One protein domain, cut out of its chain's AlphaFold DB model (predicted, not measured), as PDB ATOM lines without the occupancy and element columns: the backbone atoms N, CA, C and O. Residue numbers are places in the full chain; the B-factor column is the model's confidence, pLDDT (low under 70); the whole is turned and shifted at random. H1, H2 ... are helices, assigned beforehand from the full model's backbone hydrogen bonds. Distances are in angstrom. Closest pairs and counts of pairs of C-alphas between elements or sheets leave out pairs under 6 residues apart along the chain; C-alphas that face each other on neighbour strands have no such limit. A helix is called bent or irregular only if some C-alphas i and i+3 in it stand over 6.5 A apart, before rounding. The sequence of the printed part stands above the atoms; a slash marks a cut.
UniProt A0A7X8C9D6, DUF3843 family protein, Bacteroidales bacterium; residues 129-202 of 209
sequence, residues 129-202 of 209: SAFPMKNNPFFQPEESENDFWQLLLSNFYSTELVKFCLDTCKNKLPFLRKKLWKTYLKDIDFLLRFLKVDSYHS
ATOM      1  N   SER A 129      29.132  26.996 145.620       97.50
ATOM      2  CA  SER A 129      29.272  25.578 145.293       97.50
ATOM      3  C   SER A 129      30.317  25.307 144.208       97.50
ATOM      4  O   SER A 129      30.748  24.164 144.044       97.50
ATOM      5  N   ALA A 130      30.843  26.332 143.530       97.31
ATOM      6  CA  ALA A 130      32.008  26.175 142.656       97.31
ATOM      7  C   ALA A 130      33.299  25.847 143.443       97.31
ATOM      8  O   ALA A 130      34.270  25.353 142.865       97.31
ATOM      9  N   PHE A 131      33.317  26.063 144.768       97.31
ATOM     10  CA  PHE A 131      34.517  25.971 145.606       97.31
ATOM     11  C   PHE A 131      34.435  24.836 146.647       97.31
ATOM     12  O   PHE A 131      34.131  25.094 147.815       97.31
ATOM     13  N   PRO A 132      34.779  23.578 146.297       96.00
ATOM     14  CA  PRO A 132      34.867  22.434 147.220       96.00
ATOM     15  C   PRO A 132      36.083  22.535 148.167       96.00
ATOM     16  O   PRO A 132      37.028  21.727 148.156       96.00
ATOM     17  N   MET A 133      36.097  23.575 148.995       92.94
ATOM     18  CA  MET A 133      37.142  23.872 149.970       92.94
ATOM     19  C   MET A 133      36.705  23.448 151.373       92.94
ATOM     20  O   MET A 133      35.537  23.525 151.727       92.94
ATOM     21  N   LYS A 134      37.658  22.999 152.200       90.81
ATOM     22  CA  LYS A 134      37.355  22.491 153.553       90.81
ATOM     23  C   LYS A 134      36.744  23.552 154.475       90.81
ATOM     24  O   LYS A 134      36.071  23.202 155.432       90.81
ATOM     25  N   ASN A 135      37.037  24.821 154.214       88.94
ATOM     26  CA  ASN A 135      36.557  25.979 154.961       88.94
ATOM     27  C   ASN A 135      35.302  26.615 154.342       88.94
ATOM     28  O   ASN A 135      34.908  27.675 154.811       88.94
ATOM     29  N   ASN A 136      34.710  26.018 153.302       95.75
ATOM     30  CA  ASN A 136      33.476  26.506 152.696       95.75
ATOM     31  C   ASN A 136      32.268  25.749 153.276       95.75
ATOM     32  O   ASN A 136      32.030  24.608 152.872       95.75
ATOM     33  N   PRO A 137      31.501  26.343 154.211       96.06
ATOM     34  CA  PRO A 137      30.326  25.693 154.787       96.06
ATOM     35  C   PRO A 137      29.106  25.715 153.853       96.06
ATOM     36  O   PRO A 137      28.120  25.049 154.146       96.06
ATOM     37  N   PHE A 138      29.163  26.456 152.743       96.94
ATOM     38  CA  PHE A 138      28.044  26.658 151.818       96.94
ATOM     39  C   PHE A 138      28.148  25.803 150.548       96.94
ATOM     40  O   PHE A 138      27.385  25.996 149.610       96.94
ATOM     41  N   PHE A 139      29.115  24.885 150.485       96.81
ATOM     42  CA  PHE A 139      29.309  24.026 149.323       96.81
ATOM     43  C   PHE A 139      28.186  22.986 149.198       96.81
ATOM     44  O   PHE A 139      28.033  22.134 150.075       96.81
ATOM     45  N   GLN A 140      27.474  23.008 148.071       96.81
ATOM     46  CA  GLN A 140      26.471  22.010 147.695       96.81
ATOM     47  C   GLN A 140      26.959  21.238 146.454       96.81
ATOM     48  O   GLN A 140      27.084  21.816 145.372       96.81
ATOM     49  N   PRO A 141      27.305  19.939 146.571       95.62
ATOM     50  CA  PRO A 141      27.860  19.159 145.461       95.62
ATOM     51  C   PRO A 141      27.006  19.158 144.186       95.62
ATOM     52  O   PRO A 141      27.554  19.150 143.082       95.62
ATOM     53  N   GLU A 142      25.688  19.144 144.348       96.56
ATOM     54  CA  GLU A 142      24.673  19.139 143.295       96.56
ATOM     55  C   GLU A 142      24.670  20.427 142.463       96.56
ATOM     56  O   GLU A 142      24.579  20.349 141.238       96.56
ATOM     57  N   GLU A 143      24.903  21.577 143.096       96.75
ATOM     58  CA  GLU A 143      24.950  22.887 142.434       96.75
ATOM     59  C   GLU A 143      26.335  23.208 141.860       96.75
ATOM     60  O   GLU A 143      26.511  24.152 141.096       96.75
ATOM     61  N   SER A 144      27.351  22.400 142.171       96.69
ATOM     62  CA  SER A 144      28.750  22.725 141.875       96.69
ATOM     63  C   SER A 144      29.049  22.976 140.392       96.69
ATOM     64  O   SER A 144      29.836  23.862 140.060       96.69
ATOM     65  N   GLU A 145      28.433  22.213 139.482       96.88
ATOM     66  CA  GLU A 145      28.605  22.431 138.037       96.88
ATOM     67  C   GLU A 145      27.868  23.688 137.557       96.88
ATOM     68  O   GLU A 145      28.380  24.387 136.684       96.88
ATOM     69  N   ASN A 146      26.705  23.991 138.140       96.56
ATOM     70  CA  ASN A 146      25.907  25.170 137.808       96.56
ATOM     71  C   ASN A 146      26.591  26.460 138.288       96.56
ATOM     72  O   ASN A 146      26.821  27.369 137.492       96.56
ATOM     73  N   ASP A 147      27.044  26.489 139.539       97.12
ATOM     74  CA  ASP A 147      27.797  27.612 140.104       97.12
ATOM     75  C   ASP A 147      29.107  27.850 139.346       97.12
ATOM     76  O   ASP A 147      29.515  28.991 139.131       97.12
ATOM     77  N   PHE A 148      29.777  26.784 138.892       96.75
ATOM     78  CA  PHE A 148      30.982  26.928 138.075       96.75
ATOM     79  C   PHE A 148      30.671  27.501 136.684       96.75
ATOM     80  O   PHE A 148      31.445  28.310 136.168       96.75
ATOM     81  N   TRP A 149      29.537  27.129 136.079       94.38
ATOM     82  CA  TRP A 149      29.058  27.773 134.854       94.38
ATOM     83  C   TRP A 149      28.771  29.256 135.072       94.38
ATOM     84  O   TRP A 149      29.220  30.074 134.272       94.38
ATOM     85  N   GLN A 150      28.087  29.610 136.158       93.94
ATOM     86  CA  GLN A 150      27.805  30.997 136.516       93.94
ATOM     87  C   GLN A 150      29.098  31.796 136.741       93.94
ATOM     88  O   GLN A 150      29.247  32.881 136.180       93.94
ATOM     89  N   LEU A 151      30.071  31.236 137.467       94.38
ATOM     90  CA  LEU A 151      31.404  31.820 137.658       94.38
ATOM     91  C   LEU A 151      32.113  32.096 136.316       94.38
ATOM     92  O   LEU A 151      32.745  33.142 136.132       94.38
ATOM     93  N   LEU A 152      32.002  31.169 135.362       92.75
ATOM     94  CA  LEU A 152      32.650  31.269 134.054       92.75
ATOM     95  C   LEU A 152      31.961  32.272 133.115       92.75
ATOM     96  O   LEU A 152      32.651  33.048 132.458       92.75
ATOM     97  N   LEU A 153      30.629  32.228 133.032       89.81
ATOM     98  CA  LEU A 153      29.828  32.958 132.039       89.81
ATOM     99  C   LEU A 153      29.475  34.384 132.463       89.81
ATOM    100  O   LEU A 153      29.245  35.229 131.606       89.81
ATOM    101  N   SER A 154      29.388  34.645 133.766       87.38
ATOM    102  CA  SER A 154      29.033  35.965 134.277       87.38
ATOM    103  C   SER A 154      30.189  36.955 134.121       87.38
ATOM    104  O   SER A 154      31.335  36.643 134.466       87.38
ATOM    105  N   ASN A 155      29.873  38.174 133.677       83.00
ATOM    106  CA  ASN A 155      30.827  39.287 133.615       83.00
ATOM    107  C   ASN A 155      31.080  39.928 134.984       83.00
ATOM    108  O   ASN A 155      32.064  40.648 135.129       83.00
ATOM    109  N   PHE A 156      30.234  39.638 135.981       82.50
ATOM    110  CA  PHE A 156      30.370  40.173 137.338       82.50
ATOM    111  C   PHE A 156      31.595  39.631 138.076       82.50
ATOM    112  O   PHE A 156      32.126  40.312 138.943       82.50
ATOM    113  N   TYR A 157      32.038  38.412 137.751       88.56
ATOM    114  CA  TYR A 157      33.176  37.790 138.428       88.56
ATOM    115  C   TYR A 157      34.439  37.921 137.597       88.56
ATOM    116  O   TYR A 157      34.414  37.741 136.373       88.56
ATOM    117  N   SER A 158      35.558  38.145 138.268       88.81
ATOM    118  CA  SER A 158      36.833  38.351 137.601       88.81
ATOM    119  C   SER A 158      37.371  37.087 136.939       88.81
ATOM    120  O   SER A 158      37.045  35.942 137.277       88.81
ATOM    121  N   THR A 159      38.274  37.298 135.987       90.75
ATOM    122  CA  THR A 159      39.079  36.224 135.403       90.75
ATOM    123  C   THR A 159      39.962  35.561 136.470       90.75
ATOM    124  O   THR A 159      40.202  34.349 136.429       90.75
ATOM    125  N   GLU A 160      40.430  36.338 137.447       88.56
ATOM    126  CA  GLU A 160      41.286  35.886 138.542       88.56
ATOM    127  C   GLU A 160      40.554  34.912 139.463       88.56
ATOM    128  O   GLU A 160      41.131  33.884 139.819       88.56
ATOM    129  N   LEU A 161      39.279  35.158 139.775       92.69
ATOM    130  CA  LEU A 161      38.476  34.254 140.598       92.69
ATOM    131  C   LEU A 161      38.241  32.903 139.903       92.69
ATOM    132  O   LEU A 161      38.348  31.848 140.540       92.69
ATOM    133  N   VAL A 162      38.012  32.896 138.582       94.00
ATOM    134  CA  VAL A 162      37.926  31.644 137.800       94.00
ATOM    135  C   VAL A 162      39.246  30.875 137.863       94.00
ATOM    136  O   VAL A 162      39.255  29.667 138.120       94.00
ATOM    137  N   LYS A 163      40.371  31.567 137.643       92.06
ATOM    138  CA  LYS A 163      41.714  30.970 137.696       92.06
ATOM    139  C   LYS A 163      42.004  30.405 139.086       92.06
ATOM    140  O   LYS A 163      42.394  29.246 139.192       92.06
ATOM    141  N   PHE A 164      41.694  31.154 140.144       93.19
ATOM    142  CA  PHE A 164      41.832  30.705 141.528       93.19
ATOM    143  C   PHE A 164      41.018  29.433 141.807       93.19
ATOM    144  O   PHE A 164      41.530  28.480 142.409       93.19
ATOM    145  N   CYS A 165      39.767  29.376 141.332       94.50
ATOM    146  CA  CYS A 165      38.925  28.187 141.442       94.50
ATOM    147  C   CYS A 165      39.564  26.977 140.746       94.50
ATOM    148  O   CYS A 165      39.633  25.887 141.317       94.50
ATOM    149  N   LEU A 166      40.065  27.149 139.523       93.19
ATOM    150  CA  LEU A 166      40.716  26.072 138.777       93.19
ATOM    151  C   LEU A 166      42.010  25.605 139.455       93.19
ATOM    152  O   LEU A 166      42.188  24.403 139.650       93.19
ATOM    153  N   ASP A 167      42.873  26.519 139.878       91.75
ATOM    154  CA  ASP A 167      44.156  26.175 140.499       91.75
ATOM    155  C   ASP A 167      43.962  25.445 141.839       91.75
ATOM    156  O   ASP A 167      44.661  24.476 142.145       91.75
ATOM    157  N   THR A 168      42.946  25.843 142.610       90.69
ATOM    158  CA  THR A 168      42.707  25.316 143.963       90.69
ATOM    159  C   THR A 168      41.787  24.091 143.984       90.69
ATOM    160  O   THR A 168      41.957  23.181 144.807       90.69
ATOM    161  N   CYS A 169      40.790  24.047 143.097       92.75
ATOM    162  CA  CYS A 169      39.666  23.113 143.203       92.75
ATOM    163  C   CYS A 169      39.531  22.135 142.034       92.75
ATOM    164  O   CYS A 169      38.803  21.153 142.184       92.75
ATOM    165  N   LYS A 170      40.252  22.294 140.914       92.25
ATOM    166  CA  LYS A 170      40.070  21.458 139.704       92.25
ATOM    167  C   LYS A 170      40.037  19.953 139.967       92.25
ATOM    168  O   LYS A 170      39.204  19.243 139.412       92.25
ATOM    169  N   ASN A 171      40.905  19.449 140.844       92.06
ATOM    170  CA  ASN A 171      40.973  18.014 141.153       92.06
ATOM    171  C   ASN A 171      39.770  17.493 141.956       92.06
ATOM    172  O   ASN A 171      39.508  16.286 141.947       92.06
ATOM    173  N   LYS A 172      39.049  18.392 142.631       93.69
ATOM    174  CA  LYS A 172      37.889  18.116 143.485       93.69
ATOM    175  C   LYS A 172      36.550  18.345 142.785       93.69
ATOM    176  O   LYS A 172      35.533  18.013 143.374       93.69
ATOM    177  N   LEU A 173      36.552  18.872 141.560       93.56
ATOM    178  CA  LEU A 173      35.362  19.116 140.742       93.56
ATOM    179  C   LEU A 173      35.184  17.953 139.746       93.56
ATOM    180  O   LEU A 173      35.884  17.900 138.728       93.56
ATOM    181  N   PRO A 174      34.297  16.969 140.006       92.56
ATOM    182  CA  PRO A 174      34.222  15.756 139.191       92.56
ATOM    183  C   PRO A 174      33.753  16.029 137.760       92.56
ATOM    184  O   PRO A 174      34.218  15.369 136.826       92.56
ATOM    185  N   PHE A 175      32.878  17.022 137.568       93.56
ATOM    186  CA  PHE A 175      32.364  17.393 136.251       93.56
ATOM    187  C   PHE A 175      33.472  17.844 135.296       93.56
ATOM    188  O   PHE A 175      33.410  17.511 134.113       93.56
ATOM    189  N   LEU A 176      34.557  18.449 135.794       93.12
ATOM    190  CA  LEU A 176      35.702  18.847 134.967       93.12
ATOM    191  C   LEU A 176      36.416  17.661 134.296       93.12
ATOM    192  O   LEU A 176      37.181  17.837 133.346       93.12
ATOM    193  N   ARG A 177      36.167  16.428 134.758       91.44
ATOM    194  CA  ARG A 177      36.710  15.203 134.150       91.44
ATOM    195  C   ARG A 177      35.880  14.714 132.958       91.44
ATOM    196  O   ARG A 177      36.375  13.870 132.201       91.44
ATOM    197  N   LYS A 178      34.654  15.225 132.773       92.94
ATOM    198  CA  LYS A 178      33.783  14.913 131.628       92.94
ATOM    199  C   LYS A 178      34.451  15.376 130.326       92.94
ATOM    200  O   LYS A 178      35.190  16.360 130.302       92.94
ATOM    201  N   LYS A 179      34.188  14.671 129.219       91.19
ATOM    202  CA  LYS A 179      34.800  14.958 127.903       91.19
ATOM    203  C   LYS A 179      34.572  16.406 127.457       91.19
ATOM    204  O   LYS A 179      35.506  17.024 126.965       91.19
ATOM    205  N   LEU A 180      33.362  16.923 127.669       89.75
ATOM    206  CA  LEU A 180      32.983  18.295 127.330       89.75
ATOM    207  C   LEU A 180      33.897  19.319 128.022       89.75
ATOM    208  O   LEU A 180      34.567  20.107 127.358       89.75
ATOM    209  N   TRP A 181      34.018  19.223 129.346       92.12
ATOM    210  CA  TRP A 181      34.867  20.106 130.140       92.12
ATOM    211  C   TRP A 181      36.352  19.977 129.818       92.12
ATOM    212  O   TRP A 181      37.058  20.978 129.793       92.12
ATOM    213  N   LYS A 182      36.842  18.774 129.499       91.31
ATOM    214  CA  LYS A 182      38.227  18.607 129.031       91.31
ATOM    215  C   LYS A 182      38.518  19.389 127.752       91.31
ATOM    216  O   LYS A 182      39.664  19.779 127.565       91.31
ATOM    217  N   THR A 183      37.530  19.584 126.879       90.25
ATOM    218  CA  THR A 183      37.677  20.436 125.694       90.25
ATOM    219  C   THR A 183      37.712  21.903 126.103       90.25
ATOM    220  O   THR A 183      38.685  22.576 125.795       90.25
ATOM    221  N   TYR A 184      36.737  22.374 126.888       90.25
ATOM    222  CA  TYR A 184      36.702  23.772 127.339       90.25
ATOM    223  C   TYR A 184      37.943  24.186 128.131       90.25
ATOM    224  O   TYR A 184      38.473  25.271 127.928       90.25
ATOM    225  N   LEU A 185      38.465  23.305 128.984       91.44
ATOM    226  CA  LEU A 185      39.661  23.584 129.775       91.44
ATOM    227  C   LEU A 185      40.942  23.723 128.940       91.44
ATOM    228  O   LEU A 185      41.894  24.323 129.433       91.44
ATOM    229  N   LYS A 186      41.002  23.164 127.722       91.38
ATOM    230  CA  LYS A 186      42.153  23.369 126.823       91.38
ATOM    231  C   LYS A 186      42.209  24.801 126.312       91.38
ATOM    232  O   LYS A 186      43.292  25.363 126.222       91.38
ATOM    233  N   ASP A 187      41.038  25.374 126.062       91.12
ATOM    234  CA  ASP A 187      40.875  26.695 125.464       91.12
ATOM    235  C   ASP A 187      40.370  27.719 126.491       91.12
ATOM    236  O   ASP A 187      39.773  28.729 126.132       91.12
ATOM    237  N   ILE A 188      40.599  27.473 127.788       90.75
ATOM    238  CA  ILE A 188      40.011  28.282 128.863       90.75
ATOM    239  C   ILE A 188      40.431  29.754 128.789       90.75
ATOM    240  O   ILE A 188      39.613  30.625 129.049       90.75
ATOM    241  N   ASP A 189      41.670  30.045 128.381       87.00
ATOM    242  CA  ASP A 189      42.142  31.425 128.202       87.00
ATOM    243  C   ASP A 189      41.378  32.137 127.076       87.00
ATOM    244  O   ASP A 189      40.934  33.269 127.242       87.00
ATOM    245  N   PHE A 190      41.143  31.442 125.958       88.81
ATOM    246  CA  PHE A 190      40.332  31.956 124.855       88.81
ATOM    247  C   PHE A 190      38.875  32.171 125.282       88.81
ATOM    248  O   PHE A 190      38.294  33.212 124.985       88.81
ATOM    249  N   LEU A 191      38.296  31.219 126.020       88.31
ATOM    250  CA  LEU A 191      36.938  31.350 126.547       88.31
ATOM    251  C   LEU A 191      36.819  32.543 127.495       88.31
ATOM    252  O   LEU A 191      35.857  33.290 127.392       88.31
ATOM    253  N   LEU A 192      37.798  32.764 128.371       87.94
ATOM    254  CA  LEU A 192      37.792  33.904 129.287       87.94
ATOM    255  C   LEU A 192      37.897  35.237 128.536       87.94
ATOM    256  O   LEU A 192      37.156  36.154 128.867       87.94
ATOM    257  N   ARG A 193      38.722  35.325 127.482       84.75
ATOM    258  CA  ARG A 193      38.775  36.507 126.592       84.75
ATOM    259  C   ARG A 193      37.438  36.804 125.929       84.75
ATOM    260  O   ARG A 193      37.089  37.963 125.743       84.75
ATOM    261  N   PHE A 194      36.729  35.754 125.519       84.50
ATOM    262  CA  PHE A 194      35.470  35.884 124.797       84.50
ATOM    263  C   PHE A 194      34.287  36.180 125.720       84.50
ATOM    264  O   PHE A 194      33.404  36.947 125.359       84.50
ATOM    265  N   LEU A 195      34.250  35.548 126.892       82.88
ATOM    266  CA  LEU A 195      33.132  35.655 127.822       82.88
ATOM    267  C   LEU A 195      33.244  36.915 128.671       82.88
ATOM    268  O   LEU A 195      32.273  37.644 128.779       82.88
ATOM    269  N   LYS A 196      34.430  37.212 129.206       82.12
ATOM    270  CA  LYS A 196      34.645  38.307 130.159       82.12
ATOM    271  C   LYS A 196      35.160  39.569 129.473       82.12
ATOM    272  O   LYS A 196      36.127  40.157 129.932       82.12
ATOM    273  N   VAL A 197      34.556  39.981 128.358       71.38
ATOM    274  CA  VAL A 197      35.072  41.084 127.512       71.38
ATOM    275  C   VAL A 197      35.351  42.364 128.313       71.38
ATOM    276  O   VAL A 197      36.390  42.990 128.112       71.38
ATOM    277  N   ASP A 198      34.481  42.697 129.268       65.69
ATOM    278  CA  ASP A 198      34.584  43.922 130.073       65.69
ATOM    279  C   ASP A 198      35.546  43.797 131.273       65.69
ATOM    280  O   ASP A 198      35.999  44.807 131.806       65.69
ATOM    281  N   SER A 199      35.885  42.569 131.692       61.50
ATOM    282  CA  SER A 199      36.690  42.267 132.893       61.50
ATOM    283  C   SER A 199      37.892  41.345 132.627       61.50
ATOM    284  O   SER A 199      38.527  40.838 133.552       61.50
ATOM    285  N   TYR A 200      38.238  41.108 131.357       56.66
ATOM    286  CA  TYR A 200      39.379  40.272 130.975       56.66
ATOM    287  C   TYR A 200      40.710  40.961 131.287       56.66
ATOM    288  O   TYR A 200      41.656  40.332 131.760       56.66
ATOM    289  N   HIS A 201      40.761  42.270 131.047       57.97
ATOM    290  CA  HIS A 201      41.814  43.146 131.540       57.97
ATOM    291  C   HIS A 201      41.268  43.885 132.756       57.97
ATOM    292  O   HIS A 201      40.851  45.038 132.646       57.97
ATOM    293  N   SER A 202      41.225  43.195 133.896       55.06
ATOM    294  CA  SER A 202      40.928  43.798 135.194       55.06
ATOM    295  C   SER A 202      41.774  45.066 135.354       55.06
ATOM    296  O   SER A 202      43.006  44.995 135.373       55.06
TER     297      SER A 202
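AT A GLANCE: This is residues 129 to 202 of the 209 residues of the protein "DUF3843 family protein" of Bacteroidales bacterium (UniProt A0A7X8C9D6). The two longest helices, H1 and H2, run side by side in opposite ways with few contacts between them, and H3, H4 and H5 make an open arch over one side of this pair, from the end where H2 stops to the end where H2 starts. H4 is the top of the arch, and residues 178 to 183 stick out there, while residues 129 to 143, with no named element, fold into a loop on the side of the pair away from H4. The printed part has 74 residues with five named helices, H1 to H5 in chain order, and no named strand; the class is all helix. The whole is compact, with a radius of gyration of the C-alphas of 12.0 A and spans of 31 by 26 by 18 A.

IN THESE COORDINATES: After residues 129 to 143, H1 is residues 144 to 153, 14.2 A long, and starts at C-alpha 144 at (28.750, 22.725, 141.875). H2, residues 159 to 172, is 19.9 A long and ends at C-alpha 172 at (37.889, 18.116, 143.485). It is irregular: C-alphas 168 and 171 are 8.0 A apart. H3 is residues 174 to 177, 5.6 A, and H4 is residues 179 to 184, 9.0 A. H5, residues 188 to 195, spans 10.1 A and ends at C-alpha 195 at (33.132, 35.655, 127.822).

HOW THE PARTS SIT: H1 and H2 are close but not clearly touching, at a shallow tilt of 24 degrees, opposite ways; their closest C-alphas, of Leu 152 and Val 162, are 6.5 A apart. H3 is close to H1 but not clearly touching, the closest C-alphas being those of Glu 145 and Phe 175, 6.5 A. H3 and H4 are close but not clearly touching, with the C-alphas of Leu 176 and Lys 182 closest at 6.5 A. H4 is apart from H1 and from H2. H5 and H1 only just touch, with 3 pairs of C-alphas within 8 A, the closest those of Leu 153 and Leu 195 at 6.0 A, at a steep tilt of 62 degrees, the same way. H5 is close to H2 but not clearly touching, with the C-alphas of Thr 159 and Leu 192 closest at 6.7 A. In H1, H4 and H5 every O i to N i+4 pair is within hydrogen-bond range; in H2 8 of 10 are, and H3 is too short for such a pair.

THE WHOLE: The C-alphas farthest apart, of Pro 137 and Phe 190, are 32.2 A apart. The printed part has no cut, and the four links between the helices are tight. The mean pLDDT of the printed part is 89.5; residues 198 to 202 are under 70.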